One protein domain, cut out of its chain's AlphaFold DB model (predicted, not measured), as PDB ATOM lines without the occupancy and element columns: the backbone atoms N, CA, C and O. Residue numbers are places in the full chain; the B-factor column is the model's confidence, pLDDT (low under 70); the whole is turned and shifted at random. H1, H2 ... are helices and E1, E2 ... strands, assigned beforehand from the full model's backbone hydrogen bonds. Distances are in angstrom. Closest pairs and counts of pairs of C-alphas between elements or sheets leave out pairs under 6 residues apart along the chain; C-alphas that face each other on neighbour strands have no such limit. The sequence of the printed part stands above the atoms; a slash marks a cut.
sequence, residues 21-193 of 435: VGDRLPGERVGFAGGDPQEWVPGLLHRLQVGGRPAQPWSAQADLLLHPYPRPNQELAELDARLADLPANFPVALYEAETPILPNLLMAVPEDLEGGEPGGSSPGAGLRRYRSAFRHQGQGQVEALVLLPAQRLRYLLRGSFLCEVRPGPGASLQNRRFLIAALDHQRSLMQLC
ATOM      1  N   VAL A  21     -96.592  61.347  54.053       76.19
ATOM      2  CA  VAL A  21     -96.146  60.035  53.569       76.19
ATOM      3  C   VAL A  21     -94.785  60.243  52.931       76.19
ATOM      4  O   VAL A  21     -94.702  60.958  51.935       76.19
ATOM      5  N   GLY A  22     -93.748  59.649  53.505       75.38
ATOM      6  CA  GLY A  22     -92.406  59.704  52.950       75.38
ATOM      7  C   GLY A  22     -91.864  58.326  52.605       75.38
ATOM      8  O   GLY A  22     -92.298  57.291  53.106       75.38
ATOM      9  N   ASP A  23     -90.879  58.350  51.729       76.44
ATOM     10  CA  ASP A  23     -90.198  57.200  51.153       76.44
ATOM     11  C   ASP A  23     -88.683  57.240  51.427       76.44
ATOM     12  O   ASP A  23     -87.987  56.247  51.211       76.44
ATOM     13  N   ARG A  24     -88.175  58.346  51.997       81.94
ATOM     14  CA  ARG A  24     -86.786  58.506  52.462       81.94
ATOM     15  C   ARG A  24     -86.655  59.520  53.603       81.94
ATOM     16  O   ARG A  24     -87.443  60.461  53.698       81.94
ATOM     17  N   LEU A  25     -85.603  59.372  54.408       88.19
ATOM     18  CA  LEU A  25     -85.184  60.366  55.401       88.19
ATOM     19  C   LEU A  25     -84.289  61.460  54.782       88.19
ATOM     20  O   LEU A  25     -83.639  61.216  53.762       88.19
ATOM     21  N   PRO A  26     -84.225  62.667  55.378       84.06
ATOM     22  CA  PRO A  26     -83.271  63.691  54.971       84.06
ATOM     23  C   PRO A  26     -81.885  63.393  55.560       84.06
ATOM     24  O   PRO A  26     -81.634  63.672  56.724       84.06
ATOM     25  N   GLY A  27     -80.985  62.838  54.759       85.38
ATOM     26  CA  GLY A  27     -79.621  62.509  55.180       85.38
ATOM     27  C   GLY A  27     -79.132  61.243  54.491       85.38
ATOM     28  O   GLY A  27     -79.937  60.422  54.051       85.38
ATOM     29  N   GLU A  28     -77.818  61.099  54.357       87.44
ATOM     30  CA  GLU A  28     -77.209  59.918  53.737       87.44
ATOM     31  C   GLU A  28     -76.465  59.042  54.744       87.44
ATOM     32  O   GLU A  28     -76.266  57.857  54.484       87.44
ATOM     33  N   ARG A  29     -76.077  59.605  55.892       94.25
ATOM     34  CA  ARG A  29     -75.352  58.933  56.972       94.25
ATOM     35  C   ARG A  29     -76.197  58.997  58.238       94.25
ATOM     36  O   ARG A  29     -76.003  59.855  59.099       94.25
ATOM     37  N   VAL A  30     -77.155  58.078  58.329       95.81
ATOM     38  CA  VAL A  30     -78.064  57.962  59.476       95.81
ATOM     39  C   VAL A  30     -77.320  57.358  60.666       95.81
ATOM     40  O   VAL A  30     -76.857  56.221  60.601       95.81
ATOM     41  N   GLY A  31     -77.222  58.120  61.756       96.88
ATOM     42  CA  GLY A  31     -76.680  57.661  63.032       96.88
ATOM     43  C   GLY A  31     -77.796  57.401  64.040       96.88
ATOM     44  O   GLY A  31     -78.602  58.300  64.275       96.88
ATOM     45  N   PHE A  32     -77.841  56.223  64.667       96.81
ATOM     46  CA  PHE A  32     -78.823  55.900  65.704       96.81
ATOM     47  C   PHE A  32     -78.239  55.943  67.122       96.81
ATOM     48  O   PHE A  32     -77.089  55.570  67.354       96.81
ATOM     49  N   ALA A  33     -79.033  56.401  68.088       95.12
ATOM     50  CA  ALA A  33     -78.703  56.390  69.514       95.12
ATOM     51  C   ALA A  33     -79.955  56.104  70.359       95.12
ATOM     52  O   ALA A  33     -81.067  56.169  69.850       95.12
ATOM     53  N   GLY A  34     -79.764  55.819  71.653       88.94
ATOM     54  CA  GLY A  34     -80.862  55.514  72.583       88.94
ATOM     55  C   GLY A  34     -81.319  54.049  72.569       88.94
ATOM     56  O   GLY A  34     -82.358  53.741  73.133       88.94
ATOM     57  N   GLY A  35     -80.551  53.157  71.936       87.94
ATOM     58  CA  GLY A  35     -80.874  51.736  71.764       87.94
ATOM     59  C   GLY A  35     -80.704  51.296  70.309       87.94
ATOM     60  O   GLY A  35     -80.434  52.131  69.442       87.94
ATOM     61  N   ASP A  36     -80.832  49.995  70.045       89.38
ATOM     62  CA  ASP A  36     -80.839  49.455  68.681       89.38
ATOM     63  C   ASP A  36     -82.243  49.602  68.062       89.38
ATOM     64  O   ASP A  36     -83.185  48.989  68.557       89.38
ATOM     65  N   PRO A  37     -82.424  50.387  66.985       91.31
ATOM     66  CA  PRO A  37     -83.734  50.629  66.384       91.31
ATOM     67  C   PRO A  37     -84.408  49.397  65.754       91.31
ATOM     68  O   PRO A  37     -85.572  49.505  65.358       91.31
ATOM     69  N   GLN A  38     -83.716  48.257  65.619       88.44
ATOM     70  CA  GLN A  38     -84.178  47.101  64.842       88.44
ATOM     71  C   GLN A  38     -85.545  46.559  65.268       88.44
ATOM     72  O   GLN A  38     -86.328  46.159  64.406       88.44
ATOM     73  N   GLU A  39     -85.862  46.580  66.561       82.00
ATOM     74  CA  GLU A  39     -87.148  46.085  67.066       82.00
ATOM     75  C   GLU A  39     -88.326  47.010  66.719       82.00
ATOM     76  O   GLU A  39     -89.462  46.558  66.599       82.00
ATOM     77  N   TRP A  40     -88.075  48.309  66.532       83.94
ATOM     78  CA  TRP A  40     -89.137  49.314  66.427       83.94
ATOM     79  C   TRP A  40     -89.380  49.808  65.008       83.94
ATOM     80  O   TRP A  40     -90.531  50.046  64.634       83.94
ATOM     81  N   VAL A  41     -88.312  49.942  64.217       87.69
ATOM     82  CA  VAL A  41     -88.370  50.455  62.839       87.69
ATOM     83  C   VAL A  41     -87.642  49.556  61.821       87.69
ATOM     84  O   VAL A  41     -86.821  50.039  61.031       87.69
ATOM     85  N   PRO A  42     -87.896  48.230  61.812       86.06
ATOM     86  CA  PRO A  42     -87.191  47.290  60.938       86.06
ATOM     87  C   PRO A  42     -87.371  47.595  59.443       86.06
ATOM     88  O   PRO A  42     -86.450  47.380  58.654       86.06
ATOM     89  N   GLY A  43     -88.530  48.120  59.036       84.50
ATOM     90  CA  GLY A  43     -88.819  48.484  57.652       84.50
ATOM     91  C   GLY A  43     -87.972  49.662  57.176       84.50
ATOM     92  O   GLY A  43     -87.405  49.618  56.081       84.50
ATOM     93  N   LEU A  44     -87.825  50.697  58.004       88.50
ATOM     94  CA  LEU A  44     -86.927  51.819  57.747       88.50
ATOM     95  C   LEU A  44     -85.472  51.352  57.635       88.50
ATOM     96  O   LEU A  44     -84.787  51.744  56.689       88.50
ATOM     97  N   LEU A  45     -85.003  50.509  58.562       91.00
ATOM     98  CA  LEU A  45     -83.628  49.998  58.527       91.00
ATOM     99  C   LEU A  45     -83.362  49.168  57.272       91.00
ATOM    100  O   LEU A  45     -82.341  49.365  56.613       91.00
ATOM    101  N   HIS A  46     -84.300  48.297  56.898       88.50
ATOM    102  CA  HIS A  46     -84.202  47.518  55.670       88.50
ATOM    103  C   HIS A  46     -84.099  48.421  54.433       88.50
ATOM    104  O   HIS A  46     -83.218  48.223  53.595       88.50
ATOM    105  N   ARG A  47     -84.932  49.466  54.329       86.38
ATOM    106  CA  ARG A  47     -84.858  50.430  53.214       86.38
ATOM    107  C   ARG A  47     -83.502  51.125  53.140       86.38
ATOM    108  O   ARG A  47     -82.945  51.271  52.053       86.38
ATOM    109  N   LEU A  48     -82.978  51.558  54.283       90.00
ATOM    110  CA  LEU A  48     -81.659  52.183  54.377       90.00
ATOM    111  C   LEU A  48     -80.554  51.219  53.918       90.00
ATOM    112  O   LEU A  48     -79.690  51.601  53.125       90.00
ATOM    113  N   GLN A  49     -80.627  49.954  54.338       90.31
ATOM    114  CA  GLN A  49     -79.695  48.898  53.943       90.31
ATOM    115  C   GLN A  49     -79.729  48.625  52.430       90.31
ATOM    116  O   GLN A  49     -78.682  48.661  51.783       90.31
ATOM    117  N   VAL A  50     -80.914  48.399  51.849       87.38
ATOM    118  CA  VAL A  50     -81.089  48.155  50.402       87.38
ATOM    119  C   VAL A  50     -80.672  49.373  49.575       87.38
ATOM    120  O   VAL A  50     -80.087  49.234  48.504       87.38
ATOM    121  N   GLY A  51     -80.900  50.578  50.095       85.19
ATOM    122  CA  GLY A  51     -80.456  51.833  49.487       85.19
ATOM    123  C   GLY A  51     -78.947  52.103  49.579       85.19
ATOM    124  O   GLY A  51     -78.527  53.209  49.225       85.19
ATOM    125  N   GLY A  52     -78.150  51.149  50.083       87.25
ATOM    126  CA  GLY A  52     -76.691  51.246  50.214       87.25
ATOM    127  C   GLY A  52     -76.216  52.196  51.317       87.25
ATOM    128  O   GLY A  52     -75.061  52.617  51.307       87.25
ATOM    129  N   ARG A  53     -77.102  52.578  52.241       90.06
ATOM    130  CA  ARG A  53     -76.869  53.591  53.282       90.06
ATOM    131  C   ARG A  53     -77.377  53.098  54.641       90.06
ATOM    132  O   ARG A  53     -78.310  53.687  55.183       90.06
ATOM    133  N   PRO A  54     -76.815  52.001  55.183       92.62
ATOM    134  CA  PRO A  54     -77.300  51.420  56.428       92.62
ATOM    135  C   PRO A  54     -77.188  52.408  57.590       92.62
ATOM    136  O   PRO A  54     -76.204  53.145  57.687       92.62
ATOM    137  N   ALA A  55     -78.170  52.389  58.493       93.88
ATOM    138  CA  ALA A  55     -78.059  53.122  59.748       93.88
ATOM    139  C   ALA A  55     -76.908  52.539  60.586       93.88
ATOM    140  O   ALA A  55     -76.731  51.324  60.646       93.88
ATOM    141  N   GLN A  56     -76.120  53.405  61.218       95.31
ATOM    142  CA  GLN A  56     -74.967  53.027  62.042       95.31
ATOM    143  C   GLN A  56     -75.117  53.594  63.456       95.31
ATOM    144  O   GLN A  56     -75.827  54.589  63.622       95.31
ATOM    145  N   PRO A  57     -74.439  53.037  64.476       96.56
ATOM    146  CA  PRO A  57     -74.362  53.681  65.779       96.56
ATOM    147  C   PRO A  57     -73.900  55.138  65.655       96.56
ATOM    148  O   PRO A  57     -73.059  55.480  64.818       96.56
ATOM    149  N   TRP A  58     -74.476  56.010  66.480       96.38
ATOM    150  CA  TRP A  58     -74.254  57.450  66.418       96.38
ATOM    151  C   TRP A  58     -72.767  57.828  66.440       96.38
ATOM    152  O   TRP A  58     -72.005  57.393  67.304       96.38
ATOM    153  N   SER A  59     -72.374  58.718  65.526       94.62
ATOM    154  CA  SER A  59     -71.042  59.321  65.469       94.62
ATOM    155  C   SER A  59     -71.120  60.759  64.954       94.62
ATOM    156  O   SER A  59     -72.108  61.159  64.341       94.62
ATOM    157  N   ALA A  60     -70.049  61.534  65.139       90.94
ATOM    158  CA  ALA A  60     -69.964  62.910  64.641       90.94
ATOM    159  C   ALA A  60     -70.012  63.031  63.100       90.94
ATOM    160  O   ALA A  60     -70.142  64.133  62.579       90.94
ATOM    161  N   GLN A  61     -69.893  61.916  62.366       93.44
ATOM    162  CA  GLN A  61     -69.980  61.890  60.901       93.44
ATOM    163  C   GLN A  61     -71.423  61.755  60.392       93.44
ATOM    164  O   GLN A  61     -71.663  61.944  59.194       93.44
ATOM    165  N   ALA A  62     -72.369  61.417  61.275       96.69
ATOM    166  CA  ALA A  62     -73.778  61.304  60.929       96.69
ATOM    167  C   ALA A  62     -74.350  62.666  60.506       96.69
ATOM    168  O   ALA A  62     -74.009  63.705  61.072       96.69
ATOM    169  N   ASP A  63     -75.233  62.658  59.512       96.50
ATOM    170  CA  ASP A  63     -75.955  63.849  59.045       96.50
ATOM    171  C   ASP A  63     -77.448  63.834  59.406       96.50
ATOM    172  O   ASP A  63     -78.144  64.815  59.150       96.50
ATOM    173  N   LEU A  64     -77.910  62.764  60.064       96.88
ATOM    174  CA  LEU A  64     -79.221  62.641  60.694       96.88
ATOM    175  C   LEU A  64     -79.117  61.801  61.970       96.88
ATOM    176  O   LEU A  64     -78.446  60.769  61.984       96.88
ATOM    177  N   LEU A  65     -79.819  62.229  63.024       97.56
ATOM    178  CA  LEU A  65     -79.981  61.463  64.261       97.56
ATOM    179  C   LEU A  65     -81.305  60.696  64.223       97.56
ATOM    180  O   LEU A  65     -82.365  61.312  64.126       97.56
ATOM    181  N   LEU A  66     -81.238  59.374  64.348       97.12
ATOM    182  CA  LEU A  66     -82.374  58.496  64.617       97.12
ATOM    183  C   LEU A  66     -82.364  58.128  66.110       97.12
ATOM    184  O   LEU A  66     -81.339  57.701  66.635       97.12
ATOM    185  N   HIS A  67     -83.470  58.327  66.820       96.88
ATOM    186  CA  HIS A  67     -83.527  58.093  68.271       96.88
ATOM    187  C   HIS A  67     -84.940  57.668  68.692       96.88
ATOM    188  O   HIS A  67     -85.899  58.141  68.082       96.88
ATOM    189  N   PRO A  68     -85.134  56.823  69.719       94.38
ATOM    190  CA  PRO A  68     -86.473  56.562  70.237       94.38
ATOM    191  C   PRO A  68     -87.077  57.833  70.846       94.38
ATOM    192  O   PRO A  68     -86.366  58.700  71.367       94.38
ATOM    193  N   TYR A  69     -88.397  57.971  70.793       91.75
ATOM    194  CA  TYR A  69     -89.087  59.045  71.498       91.75
ATOM    195  C   TYR A  69     -88.910  58.847  73.012       91.75
ATOM    196  O   TYR A  69     -89.240  57.769  73.514       91.75
ATOM    197  N   PRO A  70     -88.376  59.841  73.748       90.56
ATOM    198  CA  PRO A  70     -87.945  59.626  75.123       90.56
ATOM    199  C   PRO A  70     -89.142  59.467  76.057       90.56
ATOM    200  O   PRO A  70     -90.139  60.191  75.926       90.56
ATOM    201  N   ARG A  71     -89.010  58.612  77.075       84.81
ATOM    202  CA  ARG A  71     -89.933  58.649  78.212       84.81
ATOM    203  C   ARG A  71     -89.864  60.025  78.889       84.81
ATOM    204  O   ARG A  71     -88.776  60.605  78.994       84.81
ATOM    205  N   PRO A  72     -90.982  60.588  79.390       75.94
ATOM    206  CA  PRO A  72     -90.938  61.880  80.072       75.94
ATOM    207  C   PRO A  72     -90.353  61.735  81.492       75.94
ATOM    208  O   PRO A  72     -91.067  61.645  82.488       75.94
ATOM    209  N   ASN A  73     -89.023  61.648  81.566       76.81
ATOM    210  CA  ASN A  73     -88.205  61.519  82.774       76.81
ATOM    211  C   ASN A  73     -86.723  61.846  82.447       76.81
ATOM    212  O   ASN A  73     -86.445  62.775  81.688       76.81
ATOM    213  N   GLN A  74     -85.773  61.099  83.019       80.06
ATOM    214  CA  GLN A  74     -84.344  61.208  82.739       80.06
ATOM    215  C   GLN A  74     -83.999  61.064  81.243       80.06
ATOM    216  O   GLN A  74     -83.180  61.838  80.754       80.06
ATOM    217  N   GLU A  75     -84.665  60.176  80.496       87.06
ATOM    218  CA  GLU A  75     -84.409  59.988  79.055       87.06
ATOM    219  C   GLU A  75     -84.646  61.279  78.256       87.06
ATOM    220  O   GLU A  75     -83.913  61.606  77.321       87.06
ATOM    221  N   LEU A  76     -85.650  62.063  78.656       88.69
ATOM    222  CA  LEU A  76     -85.946  63.354  78.040       88.69
ATOM    223  C   LEU A  76     -84.830  64.371  78.299       88.69
ATOM    224  O   LEU A  76     -84.481  65.128  77.393       88.69
ATOM    225  N   ALA A  77     -84.266  64.391  79.510       87.44
ATOM    226  CA  ALA A  77     -83.158  65.282  79.855       87.44
ATOM    227  C   ALA A  77     -81.877  64.918  79.089       87.44
ATOM    228  O   ALA A  77     -81.192  65.806  78.579       87.44
ATOM    229  N   GLU A  78     -81.586  63.623  78.955       91.88
ATOM    230  CA  GLU A  78     -80.444  63.114  78.188       91.88
ATOM    231  C   GLU A  78     -80.561  63.455  76.699       91.88
ATOM    232  O   GLU A  78     -79.606  63.954  76.093       91.88
ATOM    233  N   LEU A  79     -81.747  63.261  76.111       94.19
ATOM    234  CA  LEU A  79     -81.985  63.658  74.728       94.19
ATOM    235  C   LEU A  79     -81.898  65.180  74.562       94.19
ATOM    236  O   LEU A  79     -81.240  65.642  73.635       94.19
ATOM    237  N   ASP A  80     -82.496  65.985  75.447       92.56
ATOM    238  CA  ASP A  80     -82.412  67.452  75.353       92.56
ATOM    239  C   ASP A  80     -80.966  67.971  75.433       92.56
ATOM    240  O   ASP A  80     -80.631  68.920  74.718       92.56
ATOM    241  N   ALA A  81     -80.114  67.343  76.251       92.88
ATOM    242  CA  ALA A  81     -78.687  67.646  76.313       92.88
ATOM    243  C   ALA A  81     -77.989  67.317  74.986       92.88
ATOM    244  O   ALA A  81     -77.358  68.191  74.399       92.88
ATOM    245  N   ARG A  82     -78.202  66.112  74.436       94.56
ATOM    246  CA  ARG A  82     -77.660  65.724  73.120       94.56
ATOM    247  C   ARG A  82     -78.098  66.677  72.011       94.56
ATOM    248  O   ARG A  82     -77.296  67.064  71.167       94.56
ATOM    249  N   LEU A  83     -79.371  67.066  72.002       95.25
ATOM    250  CA  LEU A  83     -79.905  68.010  71.022       95.25
ATOM    251  C   LEU A  83     -79.314  69.419  71.176       95.25
ATOM    252  O   LEU A  83     -79.367  70.196  70.225       95.25
ATOM    253  N   ALA A  84     -78.798  69.779  72.356       93.69
ATOM    254  CA  ALA A  84     -78.149  71.065  72.594       93.69
ATOM    255  C   ALA A  84     -76.787  71.177  71.903       93.69
ATOM    256  O   ALA A  84     -76.421  72.276  71.493       93.69
ATOM    257  N   ASP A  85     -76.093  70.050  71.744       95.00
ATOM    258  CA  ASP A  85     -74.767  69.974  71.126       95.00
ATOM    259  C   ASP A  85     -74.827  69.915  69.588       95.00
ATOM    260  O   ASP A  85     -73.808  70.035  68.908       95.00
ATOM    261  N   LEU A  86     -76.024  69.740  69.016       95.81
ATOM    262  CA  LEU A  86     -76.241  69.691  67.570       95.81
ATOM    263  C   LEU A  86     -76.503  71.086  66.976       95.81
ATOM    264  O   LEU A  86     -77.114  71.940  67.626       95.81
ATOM    265  N   PRO A  87     -76.146  71.321  65.695       95.44
ATOM    266  CA  PRO A  87     -76.581  72.515  64.977       95.44
ATOM    267  C   PRO A  87     -78.104  72.689  65.041       95.44
ATOM    268  O   PRO A  87     -78.857  71.727  64.903       95.44
ATOM    269  N   ALA A  88     -78.585  73.929  65.161       89.06
ATOM    270  CA  ALA A  88     -80.014  74.214  65.349       89.06
ATOM    271  C   ALA A  88     -80.935  73.582  64.281       89.06
ATOM    272  O   ALA A  88     -82.049  73.150  64.590       89.06
ATOM    273  N   ASN A  89     -80.446  73.508  63.037       90.94
ATOM    274  CA  ASN A  89     -81.158  72.950  61.888       90.94
ATOM    275  C   ASN A  89     -80.863  71.460  61.619       90.94
ATOM    276  O   ASN A  89     -81.340  70.935  60.616       90.94
ATOM    277  N   PHE A  90     -80.086  70.786  62.474       94.88
ATOM    278  CA  PHE A  90     -79.714  69.381  62.290       94.88
ATOM    279  C   PHE A  90     -80.963  68.482  62.310       94.88
ATOM    280  O   PHE A  90     -81.787  68.640  63.220       94.88
ATOM    281  N   PRO A  91     -81.154  67.579  61.331       95.69
ATOM    282  CA  PRO A  91     -82.358  66.766  61.253       95.69
ATOM    283  C   PRO A  91     -82.332  65.642  62.292       95.69
ATOM    284  O   PRO A  91     -81.362  64.892  62.414       95.69
ATOM    285  N   VAL A  92     -83.433  65.517  63.032       96.75
ATOM    286  CA  VAL A  92     -83.627  64.471  64.034       96.75
ATOM    287  C   VAL A  92     -84.950  63.770  63.765       96.75
ATOM    288  O   VAL A  92     -85.992  64.423  63.690       96.75
ATOM    289  N   ALA A  93     -84.896  62.450  63.616       95.88
ATOM    290  CA  ALA A  93     -86.051  61.577  63.499       95.88
ATOM    291  C   ALA A  93     -86.240  60.821  64.817       95.88
ATOM    292  O   ALA A  93     -85.398  60.003  65.190       95.88
ATOM    293  N   LEU A  94     -87.344  61.096  65.512       95.19
ATOM    294  CA  LEU A  94     -87.771  60.284  66.642       95.19
ATOM    295  C   LEU A  94     -88.752  59.216  66.182       95.19
ATOM    296  O   LEU A  94     -89.734  59.554  65.521       95.19
ATOM    297  N   TYR A  95     -88.504  57.961  66.539       91.62
ATOM    298  CA  TYR A  95     -89.436  56.859  66.305       91.62
ATOM    299  C   TYR A  95     -90.147  56.456  67.590       91.62
ATOM    300  O   TYR A  95     -89.644  56.672  68.693       91.62
ATOM    301  N   GLU A  96     -91.334  55.883  67.454       85.94
ATOM    302  CA  GLU A  96     -92.049  55.350  68.604       85.94
ATOM    303  C   GLU A  96     -91.381  54.064  69.106       85.94
ATOM    304  O   GLU A  96     -91.161  53.139  68.326       85.94
ATOM    305  N   ALA A  97     -91.070  54.014  70.402       84.31
ATOM    306  CA  ALA A  97     -90.566  52.811  71.060       84.31
ATOM    307  C   ALA A  97     -91.554  52.336  72.131       84.31
ATOM    308  O   ALA A  97     -92.294  51.380  71.927       84.31
ATOM    309  N   GLU A  98     -91.608  53.056  73.250       79.44
ATOM    310  CA  GLU A  98     -92.527  52.763  74.359       79.44
ATOM    311  C   GLU A  98     -93.415  53.958  74.713       79.44
ATOM    312  O   GLU A  98     -94.471  53.802  75.323       79.44
ATOM    313  N   THR A  99     -92.976  55.164  74.348       83.88
ATOM    314  CA  THR A  99     -93.766  56.383  74.493       83.88
ATOM    315  C   THR A  99     -94.481  56.639  73.175       83.88
ATOM    316  O   THR A  99     -93.792  56.746  72.157       83.88
ATOM    317  N   PRO A 100     -95.821  56.759  73.169       83.50
ATOM    318  CA  PRO A 100     -96.564  57.031  71.950       83.50
ATOM    319  C   PRO A 100     -96.202  58.399  71.375       83.50
ATOM    320  O   PRO A 100     -95.819  59.317  72.107       83.50
ATOM    321  N   ILE A 101     -96.350  58.541  70.058       84.69
ATOM    322  CA  ILE A 101     -96.027  59.782  69.349       84.69
ATOM    323  C   ILE A 101     -97.225  60.349  68.589       84.69
ATOM    324  O   ILE A 101     -98.100  59.625  68.118       84.69
ATOM    325  N   LEU A 102     -97.205  61.666  68.376       87.56
ATOM    326  CA  LEU A 102     -97.974  62.303  67.309       87.56
ATOM    327  C   LEU A 102     -97.047  62.495  66.095       87.56
ATOM    328  O   LEU A 102     -96.216  63.406  66.128       87.56
ATOM    329  N   PRO A 103     -97.150  61.678  65.032       86.00
ATOM    330  CA  PRO A 103     -96.189  61.716  63.934       86.00
ATOM    331  C   PRO A 103     -96.435  62.876  62.962       86.00
ATOM    332  O   PRO A 103     -97.569  63.310  62.735       86.00
ATOM    333  N   ASN A 104     -95.364  63.347  62.318       85.69
ATOM    334  CA  ASN A 104     -95.437  64.200  61.122       85.69
ATOM    335  C   ASN A 104     -94.888  63.530  59.861       85.69
ATOM    336  O   ASN A 104     -95.030  64.098  58.778       85.69
ATOM    337  N   LEU A 105     -94.292  62.350  59.990       84.00
ATOM    338  CA  LEU A 105     -93.789  61.541  58.896       84.00
ATOM    339  C   LEU A 105     -94.209  60.096  59.150       84.00
ATOM    340  O   LEU A 105     -93.988  59.591  60.245       84.00
ATOM    341  N   LEU A 106     -94.784  59.435  58.151       82.12
ATOM    342  CA  LEU A 106     -94.876  57.978  58.145       82.12
ATOM    343  C   LEU A 106     -94.077  57.426  56.971       82.12
ATOM    344  O   LEU A 106     -94.128  57.979  55.869       82.12
ATOM    345  N   MET A 107     -93.393  56.321  57.218       80.62
ATOM    346  CA  MET A 107     -92.576  55.591  56.262       80.62
ATOM    347  C   MET A 107     -93.258  54.265  55.958       80.62
ATOM    348  O   MET A 107     -93.490  53.484  56.872       80.62
ATOM    349  N   ALA A 108     -93.591  53.988  54.699       76.38
ATOM    350  CA  ALA A 108     -94.142  52.677  54.350       76.38
ATOM    351  C   ALA A 108     -93.148  51.557  54.701       76.38
ATOM    352  O   ALA A 108     -91.936  51.774  54.748       76.38
ATOM    353  N   VAL A 109     -93.628  50.338  54.885       71.31
ATOM    354  CA  VAL A 109     -92.787  49.146  55.020       71.31
ATOM    355  C   VAL A 109     -92.708  48.458  53.652       71.31
ATOM    356  O   VAL A 109     -93.644  48.567  52.863       71.31
ATOM    357  N   PRO A 110     -91.547  47.914  53.259       70.31
ATOM    358  CA  PRO A 110     -91.431  47.121  52.036       70.31
ATOM    359  C   PRO A 110     -92.368  45.901  52.043       70.31
ATOM    360  O   PRO A 110     -92.486  45.227  53.064       70.31
ATOM    361  N   GLU A 111     -93.019  45.619  50.909       65.38
ATOM    362  CA  GLU A 111     -94.002  44.527  50.772       65.38
ATOM    363  C   GLU A 111     -93.392  43.143  51.054       65.38
ATOM    364  O   GLU A 111     -94.073  42.260  51.552       65.38
ATOM    365  N   ASP A 112     -92.096  42.949  50.813       63.19
ATOM    366  CA  ASP A 112     -91.373  41.704  51.097       63.19
ATOM    367  C   ASP A 112     -91.178  41.427  52.599       63.19
ATOM    368  O   ASP A 112     -90.924  40.289  52.993       63.19
ATOM    369  N   LEU A 113     -91.338  42.449  53.446       63.56
ATOM    370  CA  LEU A 113     -91.375  42.313  54.905       63.56
ATOM    371  C   LEU A 113     -92.804  42.159  55.450       63.56
ATOM    372  O   LEU A 113     -92.986  41.969  56.655       63.56
ATOM    373  N   GLU A 114     -93.818  42.240  54.587       56.94
ATOM    374  CA  GLU A 114     -95.221  42.034  54.920       56.94
ATOM    375  C   GLU A 114     -95.698  40.709  54.319       56.94
ATOM    376  O   GLU A 114     -95.866  40.573  53.116       56.94
ATOM    377  N   GLY A 115     -95.968  39.702  55.146       46.88
ATOM    378  CA  GLY A 115     -96.543  38.431  54.684       46.88
ATOM    379  C   GLY A 115     -98.012  38.518  54.222       46.88
ATOM    380  O   GLY A 115     -98.789  37.638  54.582       46.88
ATOM    381  N   GLY A 116     -98.427  39.566  53.496       40.56
ATOM    382  CA  GLY A 116     -99.813  39.827  53.078       40.56
ATOM    383  C   GLY A 116     -99.973  40.108  51.576       40.56
ATOM    384  O   GLY A 116     -99.071  40.636  50.935       40.56
ATOM    385  N   GLU A 117    -101.126  39.733  51.006       33.34
ATOM    386  CA  GLU A 117    -101.387  39.770  49.556       33.34
ATOM    387  C   GLU A 117    -101.406  41.183  48.918       33.34
ATOM    388  O   GLU A 117    -101.895  42.146  49.521       33.34
ATOM    389  N   PRO A 118    -100.966  41.310  47.647       37.34
ATOM    390  CA  PRO A 118    -100.862  42.582  46.936       37.34
ATOM    391  C   PRO A 118    -102.227  43.080  46.430       37.34
ATOM    392  O   PRO A 118    -102.774  42.598  45.438       37.34
ATOM    393  N   GLY A 119    -102.784  44.108  47.069       37.47
ATOM    394  CA  GLY A 119    -103.976  44.798  46.569       37.47
ATOM    395  C   GLY A 119    -103.646  45.851  45.495       37.47
ATOM    396  O   GLY A 119    -102.709  46.631  45.644       37.47
ATOM    397  N   GLY A 120    -104.485  45.983  44.462       39.16
ATOM    398  CA  GLY A 120    -104.258  46.817  43.264       39.16
ATOM    399  C   GLY A 120    -103.960  48.325  43.432       39.16
ATOM    400  O   GLY A 120    -104.207  48.943  44.472       39.16
ATOM    401  N   SER A 121    -103.446  48.906  42.342       37.91
ATOM    402  CA  SER A 121    -102.691  50.164  42.224       37.91
ATOM    403  C   SER A 121    -103.522  51.377  41.764       37.91
ATOM    404  O   SER A 121    -103.344  51.893  40.662       37.91
ATOM    405  N   SER A 122    -104.416  51.901  42.613       37.03
ATOM    406  CA  SER A 122    -104.985  53.245  42.374       37.03
ATOM    407  C   SER A 122    -104.419  54.285  43.355       37.03
ATOM    408  O   SER A 122    -104.268  53.978  44.541       37.03
ATOM    409  N   PRO A 123    -104.164  55.538  42.926       36.00
ATOM    410  CA  PRO A 123    -103.705  56.610  43.818       36.00
ATOM    411  C   PRO A 123    -104.636  56.865  45.019       36.00
ATOM    412  O   PRO A 123    -104.179  57.236  46.098       36.00
ATOM    413  N   GLY A 124    -105.946  56.625  44.858       41.75
ATOM    414  CA  GLY A 124    -106.932  56.707  45.941       41.75
ATOM    415  C   GLY A 124    -106.907  55.511  46.902       41.75
ATOM    416  O   GLY A 124    -107.206  55.679  48.082       41.75
ATOM    417  N   ALA A 125    -106.511  54.323  46.435       45.72
ATOM    418  CA  ALA A 125    -106.324  53.144  47.283       45.72
ATOM    419  C   ALA A 125    -105.092  53.285  48.190       45.72
ATOM    420  O   ALA A 125    -105.155  52.889  49.348       45.72
ATOM    421  N   GLY A 126    -104.020  53.927  47.712       49.41
ATOM    422  CA  GLY A 126    -102.823  54.188  48.519       49.41
ATOM    423  C   GLY A 126    -103.098  55.092  49.726       49.41
ATOM    424  O   GLY A 126    -102.671  54.782  50.831       49.41
ATOM    425  N   LEU A 127    -103.873  56.171  49.551       49.53
ATOM    426  CA  LEU A 127    -104.206  57.085  50.653       49.53
ATOM    427  C   LEU A 127    -105.168  56.456  51.677       49.53
ATOM    428  O   LEU A 127    -105.074  56.764  52.863       49.53
ATOM    429  N   ARG A 128    -106.088  55.591  51.225       53.88
ATOM    430  CA  ARG A 128    -106.993  54.829  52.103       53.88
ATOM    431  C   ARG A 128    -106.242  53.765  52.908       53.88
ATOM    432  O   ARG A 128    -106.409  53.748  54.119       53.88
ATOM    433  N   ARG A 129    -105.344  52.996  52.276       52.81
ATOM    434  CA  ARG A 129    -104.438  52.049  52.965       52.81
ATOM    435  C   ARG A 129    -103.501  52.739  53.951       52.81
ATOM    436  O   ARG A 129    -103.288  52.293  55.066       52.81
ATOM    437  N   TYR A 130    -102.968  53.889  53.560       52.72
ATOM    438  CA  TYR A 130    -102.067  54.661  54.407       52.72
ATOM    439  C   TYR A 130    -102.758  55.233  55.652       52.72
ATOM    440  O   TYR A 130    -102.163  55.302  56.722       52.72
ATOM    441  N   ARG A 131    -104.032  55.630  55.526       57.34
ATOM    442  CA  ARG A 131    -104.867  56.013  56.674       57.34
ATOM    443  C   ARG A 131    -105.225  54.819  57.558       57.34
ATOM    444  O   ARG A 131    -105.620  55.053  58.695       57.34
ATOM    445  N   SER A 132    -105.094  53.591  57.043       53.25
ATOM    446  CA  SER A 132    -105.555  52.377  57.701       53.25
ATOM    447  C   SER A 132    -104.464  51.502  58.342       53.25
ATOM    448  O   SER A 132    -104.791  50.469  58.917       53.25
ATOM    449  N   ALA A 133    -103.178  51.867  58.256       52.47
ATOM    450  CA  ALA A 133    -102.105  50.893  58.484       52.47
ATOM    451  C   ALA A 133    -100.920  51.378  59.341       52.47
ATOM    452  O   ALA A 133     -99.765  51.148  58.983       52.47
ATOM    453  N   PHE A 134    -101.172  52.026  60.482       57.62
ATOM    454  CA  PHE A 134    -100.115  52.436  61.422       57.62
ATOM    455  C   PHE A 134     -99.395  51.224  62.059       57.62
ATOM    456  O   PHE A 134    -100.055  50.314  62.563       57.62
ATOM    457  N   ARG A 135     -98.047  51.197  62.020       57.50
ATOM    458  CA  ARG A 135     -97.193  50.264  62.779       57.50
ATOM    459  C   ARG A 135     -96.901  50.779  64.170       57.50
ATOM    460  O   ARG A 135     -96.604  51.961  64.327       57.50
ATOM    461  N   HIS A 136     -96.744  49.833  65.090       48.88
ATOM    462  CA  HIS A 136     -95.969  50.033  66.309       48.88
ATOM    463  C   HIS A 136     -95.112  48.790  66.612       48.88
ATOM    464  O   HIS A 136     -95.524  47.674  66.297       48.88
ATOM    465  N   GLN A 137     -93.907  48.971  67.172       45.16
ATOM    466  CA  GLN A 137     -92.924  47.892  67.426       45.16
ATOM    467  C   GLN A 137     -92.636  46.998  66.196       45.16
ATOM    468  O   GLN A 137     -92.611  45.772  66.288       45.16
ATOM    469  N   GLY A 138     -92.512  47.594  65.004       46.19
ATOM    470  CA  GLY A 138     -92.234  46.839  63.779       46.19
ATOM    471  C   GLY A 138     -93.383  45.966  63.242       46.19
ATOM    472  O   GLY A 138     -93.141  45.158  62.349       46.19
ATOM    473  N   GLN A 139     -94.626  46.127  63.716       50.88
ATOM    474  CA  GLN A 139     -95.798  45.352  63.264       50.88
ATOM    475  C   GLN A 139     -96.869  46.264  62.631       50.88
ATOM    476  O   GLN A 139     -97.250  47.238  63.262       50.88
ATOM    477  N   GLY A 140     -97.340  45.983  61.398       60.75
ATOM    478  CA  GLY A 140     -98.275  46.814  60.577       60.75
ATOM    479  C   GLY A 140     -97.688  47.184  59.189       60.75
ATOM    480  O   GLY A 140     -96.784  46.467  58.760       60.75
ATOM    481  N   GLN A 141     -98.113  48.275  58.517       65.50
ATOM    482  CA  GLN A 141     -97.593  48.636  57.167       65.50
ATOM    483  C   GLN A 141     -96.871  49.986  57.030       65.50
ATOM    484  O   GLN A 141     -96.209  50.235  56.020       65.50
ATOM    485  N   VAL A 142     -96.966  50.889  58.014       74.00
ATOM    486  CA  VAL A 142     -96.204  52.154  58.009       74.00
ATOM    487  C   VAL A 142     -95.578  52.463  59.366       74.00
ATOM    488  O   VAL A 142     -96.244  52.390  60.384       74.00
ATOM    489  N   GLU A 143     -94.315  52.870  59.405       81.44
ATOM    490  CA  GLU A 143     -93.601  53.274  60.619       81.44
ATOM    491  C   GLU A 143     -93.746  54.778  60.859       81.44
ATOM    492  O   GLU A 143     -93.541  55.591  59.954       81.44
ATOM    493  N   ALA A 144     -94.119  55.154  62.082       83.12
ATOM    494  CA  ALA A 144     -94.420  56.527  62.459       83.12
ATOM    495  C   ALA A 144     -93.193  57.242  63.045       83.12
ATOM    496  O   ALA A 144     -92.491  56.705  63.901       83.12
ATOM    497  N   LEU A 145     -92.955  58.480  62.603       88.50
ATOM    498  CA  LEU A 145     -91.809  59.296  62.997       88.50
ATOM    499  C   LEU A 145     -92.211  60.747  63.314       88.50
ATOM    500  O   LEU A 145     -93.091  61.341  62.678       88.50
ATOM    501  N   VAL A 146     -91.481  61.352  64.252       92.06
ATOM    502  CA  VAL A 146     -91.390  62.803  64.437       92.06
ATOM    503  C   VAL A 146     -90.058  63.279  63.873       92.06
ATOM    504  O   VAL A 146     -89.015  63.140  64.504       92.06
ATOM    505  N   LEU A 147     -90.089  63.867  62.682       92.81
ATOM    506  CA  LEU A 147     -88.925  64.435  62.012       92.81
ATOM    507  C   LEU A 147     -88.925  65.959  62.152       92.81
ATOM    508  O   LEU A 147     -89.738  66.656  61.537       92.81
ATOM    509  N   LEU A 148     -88.007  66.492  62.955       92.25
ATOM    510  CA  LEU A 148     -87.867  67.928  63.195       92.25
ATOM    511  C   LEU A 148     -86.391  68.336  63.298       92.25
ATOM    512  O   LEU A 148     -85.546  67.530  63.679       92.25
ATOM    513  N   PRO A 149     -86.065  69.610  63.020       92.69
ATOM    514  CA  PRO A 149     -84.769  70.165  63.390       92.69
ATOM    515  C   PRO A 149     -84.538  70.113  64.904       92.69
ATOM    516  O   PRO A 149     -85.474  70.382  65.668       92.69
ATOM    517  N   ALA A 150     -83.295  69.867  65.326       93.50
ATOM    518  CA  ALA A 150     -82.898  69.727  66.729       93.50
ATOM    519  C   ALA A 150     -83.461  70.842  67.626       93.50
ATOM    520  O   ALA A 150     -84.108  70.559  68.634       93.50
ATOM    521  N   GLN A 151     -83.335  72.116  67.229       88.75
ATOM    522  CA  GLN A 151     -83.841  73.234  68.035       88.75
ATOM    523  C   GLN A 151     -85.364  73.182  68.235       88.75
ATOM    524  O   GLN A 151     -85.862  73.445  69.330       88.75
ATOM    525  N   ARG A 152     -86.128  72.833  67.191       87.94
ATOM    526  CA  ARG A 152     -87.594  72.724  67.287       87.94
ATOM    527  C   ARG A 152     -88.007  71.550  68.156       87.94
ATOM    528  O   ARG A 152     -88.953  71.677  68.929       87.94
ATOM    529  N   LEU A 153     -87.287  70.440  68.035       90.69
ATOM    530  CA  LEU A 153     -87.539  69.250  68.825       90.69
ATOM    531  C   LEU A 153     -87.322  69.516  70.321       90.69
ATOM    532  O   LEU A 153     -88.160  69.128  71.124       90.69
ATOM    533  N   ARG A 154     -86.295  70.286  70.702       90.69
ATOM    534  CA  ARG A 154     -86.092  70.710  72.102       90.69
ATOM    535  C   ARG A 154     -87.267  71.509  72.662       90.69
ATOM    536  O   ARG A 154     -87.715  71.254  73.778       90.69
ATOM    537  N   TYR A 155     -87.799  72.466  71.897       86.69
ATOM    538  CA  TYR A 155     -88.979  73.225  72.330       86.69
ATOM    539  C   TYR A 155     -90.211  72.337  72.496       86.69
ATOM    540  O   TYR A 155     -90.961  72.526  73.456       86.69
ATOM    541  N   LEU A 156     -90.398  71.389  71.570       88.38
ATOM    542  CA  LEU A 156     -91.456  70.394  71.650       88.38
ATOM    543  C   LEU A 156     -91.305  69.568  72.931       88.38
ATOM    544  O   LEU A 156     -92.198  69.624  73.768       88.38
ATOM    545  N   LEU A 157     -90.163  68.897  73.118       88.38
ATOM    546  CA  LEU A 157     -89.895  67.989  74.238       88.38
ATOM    547  C   LEU A 157     -90.028  68.663  75.602       88.38
ATOM    548  O   LEU A 157     -90.537  68.044  76.525       88.38
ATOM    549  N   ARG A 158     -89.656  69.941  75.734       85.00
ATOM    550  CA  ARG A 158     -89.801  70.713  76.981       85.00
ATOM    551  C   ARG A 158     -91.244  71.120  77.308       85.00
ATOM    552  O   ARG A 158     -91.461  71.763  78.332       85.00
ATOM    553  N   GLY A 159     -92.224  70.809  76.452       75.81
ATOM    554  CA  GLY A 159     -93.631  71.169  76.671       75.81
ATOM    555  C   GLY A 159     -93.847  72.678  76.830       75.81
ATOM    556  O   GLY A 159     -94.765  73.109  77.527       75.81
ATOM    557  N   SER A 160     -92.964  73.489  76.238       66.00
ATOM    558  CA  SER A 160     -92.831  74.910  76.557       66.00
ATOM    559  C   SER A 160     -94.100  75.703  76.232       66.00
ATOM    560  O   SER A 160     -94.516  75.777  75.076       66.00
ATOM    561  N   PHE A 161     -94.665  76.386  77.235       57.81
ATOM    562  CA  PHE A 161     -95.737  77.375  77.043       57.81
ATOM    563  C   PHE A 161     -95.256  78.635  76.306       57.81
ATOM    564  O   PHE A 161     -96.073  79.359  75.750       57.81
ATOM    565  N   LEU A 162     -93.938  78.880  76.278       45.91
ATOM    566  CA  LEU A 162     -93.318  79.959  75.498       45.91
ATOM    567  C   LEU A 162     -93.268  79.631  74.003       45.91
ATOM    568  O   LEU A 162     -92.959  80.498  73.189       45.91
ATOM    569  N   CYS A 163     -93.588  78.393  73.626       50.03
ATOM    570  CA  CYS A 163     -93.819  78.006  72.245       50.03
ATOM    571  C   CYS A 163     -95.194  78.530  71.781       50.03
ATOM    572  O   CYS A 163     -96.029  77.782  71.276       50.03
ATOM    573  N   GLU A 164     -95.440  79.838  71.910       44.91
ATOM    574  CA  GLU A 164     -96.353  80.533  71.007       44.91
ATOM    575  C   GLU A 164     -95.667  80.563  69.644       44.91
ATOM    576  O   GLU A 164     -95.102  81.566  69.206       44.91
ATOM    577  N   VAL A 165     -95.642  79.417  68.966       46.62
ATOM    578  CA  VAL A 165     -95.158  79.387  67.597       46.62
ATOM    579  C   VAL A 165     -96.174  80.186  66.796       46.62
ATOM    580  O   VAL A 165     -97.232  79.678  66.441       46.62
ATOM    581  N   ARG A 166     -95.852  81.448  66.510       43.91
ATOM    582  CA  ARG A 166     -96.313  82.136  65.308       43.91
ATOM    583  C   ARG A 166     -95.381  81.674  64.204       43.91
ATOM    584  O   ARG A 166     -94.277  82.200  64.077       43.91
ATOM    585  N   PRO A 167     -95.749  80.640  63.440       46.09
ATOM    586  CA  PRO A 167     -94.841  80.088  62.457       46.09
ATOM    587  C   PRO A 167     -94.610  81.182  61.416       46.09
ATOM    588  O   PRO A 167     -95.516  81.974  61.140       46.09
ATOM    589  N   GLY A 168     -93.393  81.279  60.882       45.03
ATOM    590  CA  GLY A 168     -93.062  82.332  59.924       45.03
ATOM    591  C   GLY A 168     -94.009  82.322  58.710       45.03
ATOM    592  O   GLY A 168     -94.612  81.281  58.414       45.03
ATOM    593  N   PRO A 169     -94.157  83.440  57.981       44.72
ATOM    594  CA  PRO A 169     -95.072  83.556  56.837       44.72
ATOM    595  C   PRO A 169     -94.902  82.462  55.766       44.72
ATOM    596  O   PRO A 169     -95.873  82.108  55.110       44.72
ATOM    597  N   GLY A 170     -93.701  81.881  55.630       45.38
ATOM    598  CA  GLY A 170     -93.399  80.802  54.677       45.38
ATOM    599  C   GLY A 170     -93.630  79.367  55.176       45.38
ATOM    600  O   GLY A 170     -93.461  78.426  54.406       45.38
ATOM    601  N   ALA A 171     -93.997  79.153  56.444       55.06
ATOM    602  CA  ALA A 171     -94.296  77.812  56.950       55.06
ATOM    603  C   ALA A 171     -95.712  77.381  56.542       55.06
ATOM    604  O   ALA A 171     -96.674  78.106  56.814       55.06
ATOM    605  N   SER A 172     -95.846  76.184  55.957       63.72
ATOM    606  CA  SER A 172     -97.151  75.633  55.575       63.72
ATOM    607  C   SER A 172     -98.109  75.599  56.773       63.72
ATOM    608  O   SER A 172     -97.707  75.318  57.906       63.72
ATOM    609  N   LEU A 173     -99.397  75.863  56.529       61.22
ATOM    610  CA  LEU A 173    -100.448  75.797  57.555       61.22
ATOM    611  C   LEU A 173    -100.480  74.427  58.259       61.22
ATOM    612  O   LEU A 173    -100.759  74.344  59.454       61.22
ATOM    613  N   GLN A 174    -100.145  73.365  57.524       65.06
ATOM    614  CA  GLN A 174    -100.023  72.003  58.037       65.06
ATOM    615  C   GLN A 174     -98.924  71.888  59.100       65.06
ATOM    616  O   GLN A 174     -99.195  71.384  60.186       65.06
ATOM    617  N   ASN A 175     -97.737  72.457  58.856       70.88
ATOM    618  CA  ASN A 175     -96.649  72.470  59.838       70.88
ATOM    619  C   ASN A 175     -97.042  73.218  61.116       70.88
ATOM    620  O   ASN A 175     -96.686  72.799  62.213       70.88
ATOM    621  N   ARG A 176     -97.807  74.311  60.986       74.12
ATOM    622  CA  ARG A 176     -98.323  75.063  62.141       74.12
ATOM    623  C   ARG A 176     -99.202  74.173  63.021       74.12
ATOM    624  O   ARG A 176     -98.958  74.036  64.214       74.12
ATOM    625  N   ARG A 177    -100.212  73.552  62.407       76.44
ATOM    626  CA  ARG A 177    -101.202  72.706  63.090       76.44
ATOM    627  C   ARG A 177    -100.571  71.474  63.729       76.44
ATOM    628  O   ARG A 177    -100.928  71.160  64.861       76.44
ATOM    629  N   PHE A 178     -99.618  70.845  63.038       82.88
ATOM    630  CA  PHE A 178     -98.826  69.753  63.592       82.88
ATOM    631  C   PHE A 178     -98.123  70.175  64.882       82.88
ATOM    632  O   PHE A 178     -98.335  69.547  65.909       82.88
ATOM    633  N   LEU A 179     -97.345  71.264  64.855       81.12
ATOM    634  CA  LEU A 179     -96.574  71.699  66.025       81.12
ATOM    635  C   LEU A 179     -97.468  71.980  67.236       81.12
ATOM    636  O   LEU A 179     -97.121  71.606  68.350       81.12
ATOM    637  N   ILE A 180     -98.632  72.594  67.019       80.31
ATOM    638  CA  ILE A 180     -99.611  72.843  68.085       80.31
ATOM    639  C   ILE A 180    -100.133  71.528  68.669       80.31
ATOM    640  O   ILE A 180    -100.108  71.351  69.885       80.31
ATOM    641  N   ALA A 181    -100.584  70.605  67.815       83.69
ATOM    642  CA  ALA A 181    -101.097  69.315  68.264       83.69
ATOM    643  C   ALA A 181    -100.007  68.486  68.967       83.69
ATOM    644  O   ALA A 181    -100.272  67.880  69.999       83.69
ATOM    645  N   ALA A 182     -98.768  68.529  68.476       86.62
ATOM    646  CA  ALA A 182     -97.634  67.844  69.082       86.62
ATOM    647  C   ALA A 182     -97.287  68.441  70.457       86.62
ATOM    648  O   ALA A 182     -97.021  67.701  71.398       86.62
ATOM    649  N   LEU A 183     -97.345  69.769  70.615       86.12
ATOM    650  CA  LEU A 183     -97.148  70.437  71.909       86.12
ATOM    651  C   LEU A 183     -98.265  70.121  72.912       86.12
ATOM    652  O   LEU A 183     -97.999  69.999  74.107       86.12
ATOM    653  N   ASP A 184     -99.519  70.041  72.460       85.94
ATOM    654  CA  ASP A 184    -100.652  69.577  73.277       85.94
ATOM    655  C   ASP A 184    -100.440  68.123  73.731       85.94
ATOM    656  O   ASP A 184    -100.614  67.805  74.912       85.94
ATOM    657  N   HIS A 185    -100.019  67.258  72.805       87.50
ATOM    658  CA  HIS A 185     -99.713  65.859  73.074       87.50
ATOM    659  C   HIS A 185     -98.571  65.727  74.092       87.50
ATOM    660  O   HIS A 185     -98.759  65.110  75.136       87.50
ATOM    661  N   GLN A 186     -97.439  66.412  73.884       88.06
ATOM    662  CA  GLN A 186     -96.298  66.358  74.803       88.06
ATOM    663  C   GLN A 186     -96.645  66.865  76.207       88.06
ATOM    664  O   GLN A 186     -96.282  66.239  77.201       88.06
ATOM    665  N   ARG A 187     -97.383  67.978  76.326       87.50
ATOM    666  CA  ARG A 187     -97.841  68.460  77.641       87.50
ATOM    667  C   ARG A 187     -98.798  67.477  78.304       87.50
ATOM    668  O   ARG A 187     -98.778  67.358  79.525       87.50
ATOM    669  N   SER A 188     -99.617  66.772  77.523       88.62
ATOM    670  CA  SER A 188    -100.473  65.703  78.038       88.62
ATOM    671  C   SER A 188     -99.642  64.547  78.584       88.62
ATOM    672  O   SER A 188     -99.877  64.163  79.723       88.62
ATOM    673  N   LEU A 189     -98.626  64.075  77.853       87.25
ATOM    674  CA  LEU A 189     -97.690  63.051  78.334       87.25
ATOM    675  C   LEU A 189     -97.005  63.473  79.641       87.25
ATOM    676  O   LEU A 189     -96.990  62.713  80.604       87.25
ATOM    677  N   MET A 190     -96.538  64.721  79.734       85.62
ATOM    678  CA  MET A 190     -95.957  65.259  80.971       85.62
ATOM    679  C   MET A 190     -96.926  65.250  82.155       85.62
ATOM    680  O   MET A 190     -96.488  65.089  83.286       85.62
ATOM    681  N   GLN A 191     -98.233  65.421  81.926       85.81
ATOM    682  CA  GLN A 191     -99.221  65.295  83.002       85.81
ATOM    683  C   GLN A 191     -99.450  63.855  83.435       85.81
ATOM    684  O   GLN A 191    -100.027  63.659  84.497       85.81
ATOM    685  N   LEU A 192     -99.078  62.863  82.630       83.12
ATOM    686  CA  LEU A 192     -99.145  61.449  82.999       83.12
ATOM    687  C   LEU A 192     -97.879  61.015  83.742       83.12
ATOM    688  O   LEU A 192     -97.937  60.143  84.607       83.12
ATOM    689  N   CYS A 193     -96.764  61.693  83.480       72.69
ATOM    690  CA  CYS A 193     -95.496  61.489  84.162       72.69
ATOM    691  C   CYS A 193     -95.477  62.216  85.510       72.69
ATOM    692  O   CYS A 193     -95.204  63.407  85.613       72.69
TER     693      CYS A 193
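What this domain is: This is residues 21 to 193 of the 435 residues of the protein "PIG-L family deacetylase" of Planctomycetes bacterium (UniProt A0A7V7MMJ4). A strongly twisted sheet of five strands runs through the middle, with H4 packed over one face near E3 and E5, and H1 on the opposite face near E4 and E5. H4 lies between H2 and the long H5, while residues 120 to 126, of which 123 to 126 belong to H3, stick out. The printed part has 173 residues, with elements in the order E1 H1 E2 H2 E3 E4 H3 E5 H4 H5. The sheet is mixed, ordered E1 E2 E3 E5 E4; the class is mixed helix and strand, with under half of the residues, 83, in named elements. The whole is compact, with a radius of gyration of the C-alphas of 16.4 A and spans of 48 by 35 by 34 A.

How they stand to each other: Strand E1, residues 30 to 32, is the parallel neighbour of E2, residues 64 to 68, with N 31 and O 64 2.9 A apart. H1, residues 42 to 50, comes between them in a strand-helix-strand unit, two parallel neighbour strands joined through a helix, with a left-handed crossover. E2, H2, residues 74 to 84, and E3, residues 91 to 95, form another, right-handed; N 93 and O 65 are 2.8 A apart. E5, residues 142 to 149, is antiparallel to E3, with N 94 and O 146 2.8 A apart, and to E4, residues 105 to 108, with N 143 and O 107 2.7 A apart. H1 and H4, residues 150 to 157, are on opposite faces, making three layers, helices on both faces of a sheet. The closest C-alphas of H1 and E4 are Leu 44 and Met 107, 7.0 A apart. H4 has a height over the sheet of 8.9 A. H2 and H4 touch at Leu 83 and Ala 150, the closest C-alphas, 5.5 A apart, with a shallow tilt of 27 degrees, opposite ways. H5, residues 173 to 192, touches H4 with residues 179 to 186 alone, at a steep tilt of 48 degrees; the closest C-alphas, Leu 156 and Leu 183, are 5.7 A apart. H3, residues 123 to 132, only grazes the sheet with residues 129 to 132. Every O i to N i+4 pair is within hydrogen-bond range in H1, H2, H4 and H5; in H3, 5 of 6 are.

Where its parts are: E1 begins at C-alpha 30 (-78.064, 57.962, 59.476). E5 measures 22.0 A, H2 15.4 A and H3 14.6 A. H5 measures 29.2 A and ends at C-alpha 192 (-99.145, 61.449, 82.999).

The domain as a whole: The C-alphas farthest apart, of Glu 117 and Leu 162, are 48.5 A apart. The printed part has no cut. The links H1 to E2, E4 to H3 and H4 to H5 are long. The pLDDT is under 70 at residues 111 to 141 and 160 to 174.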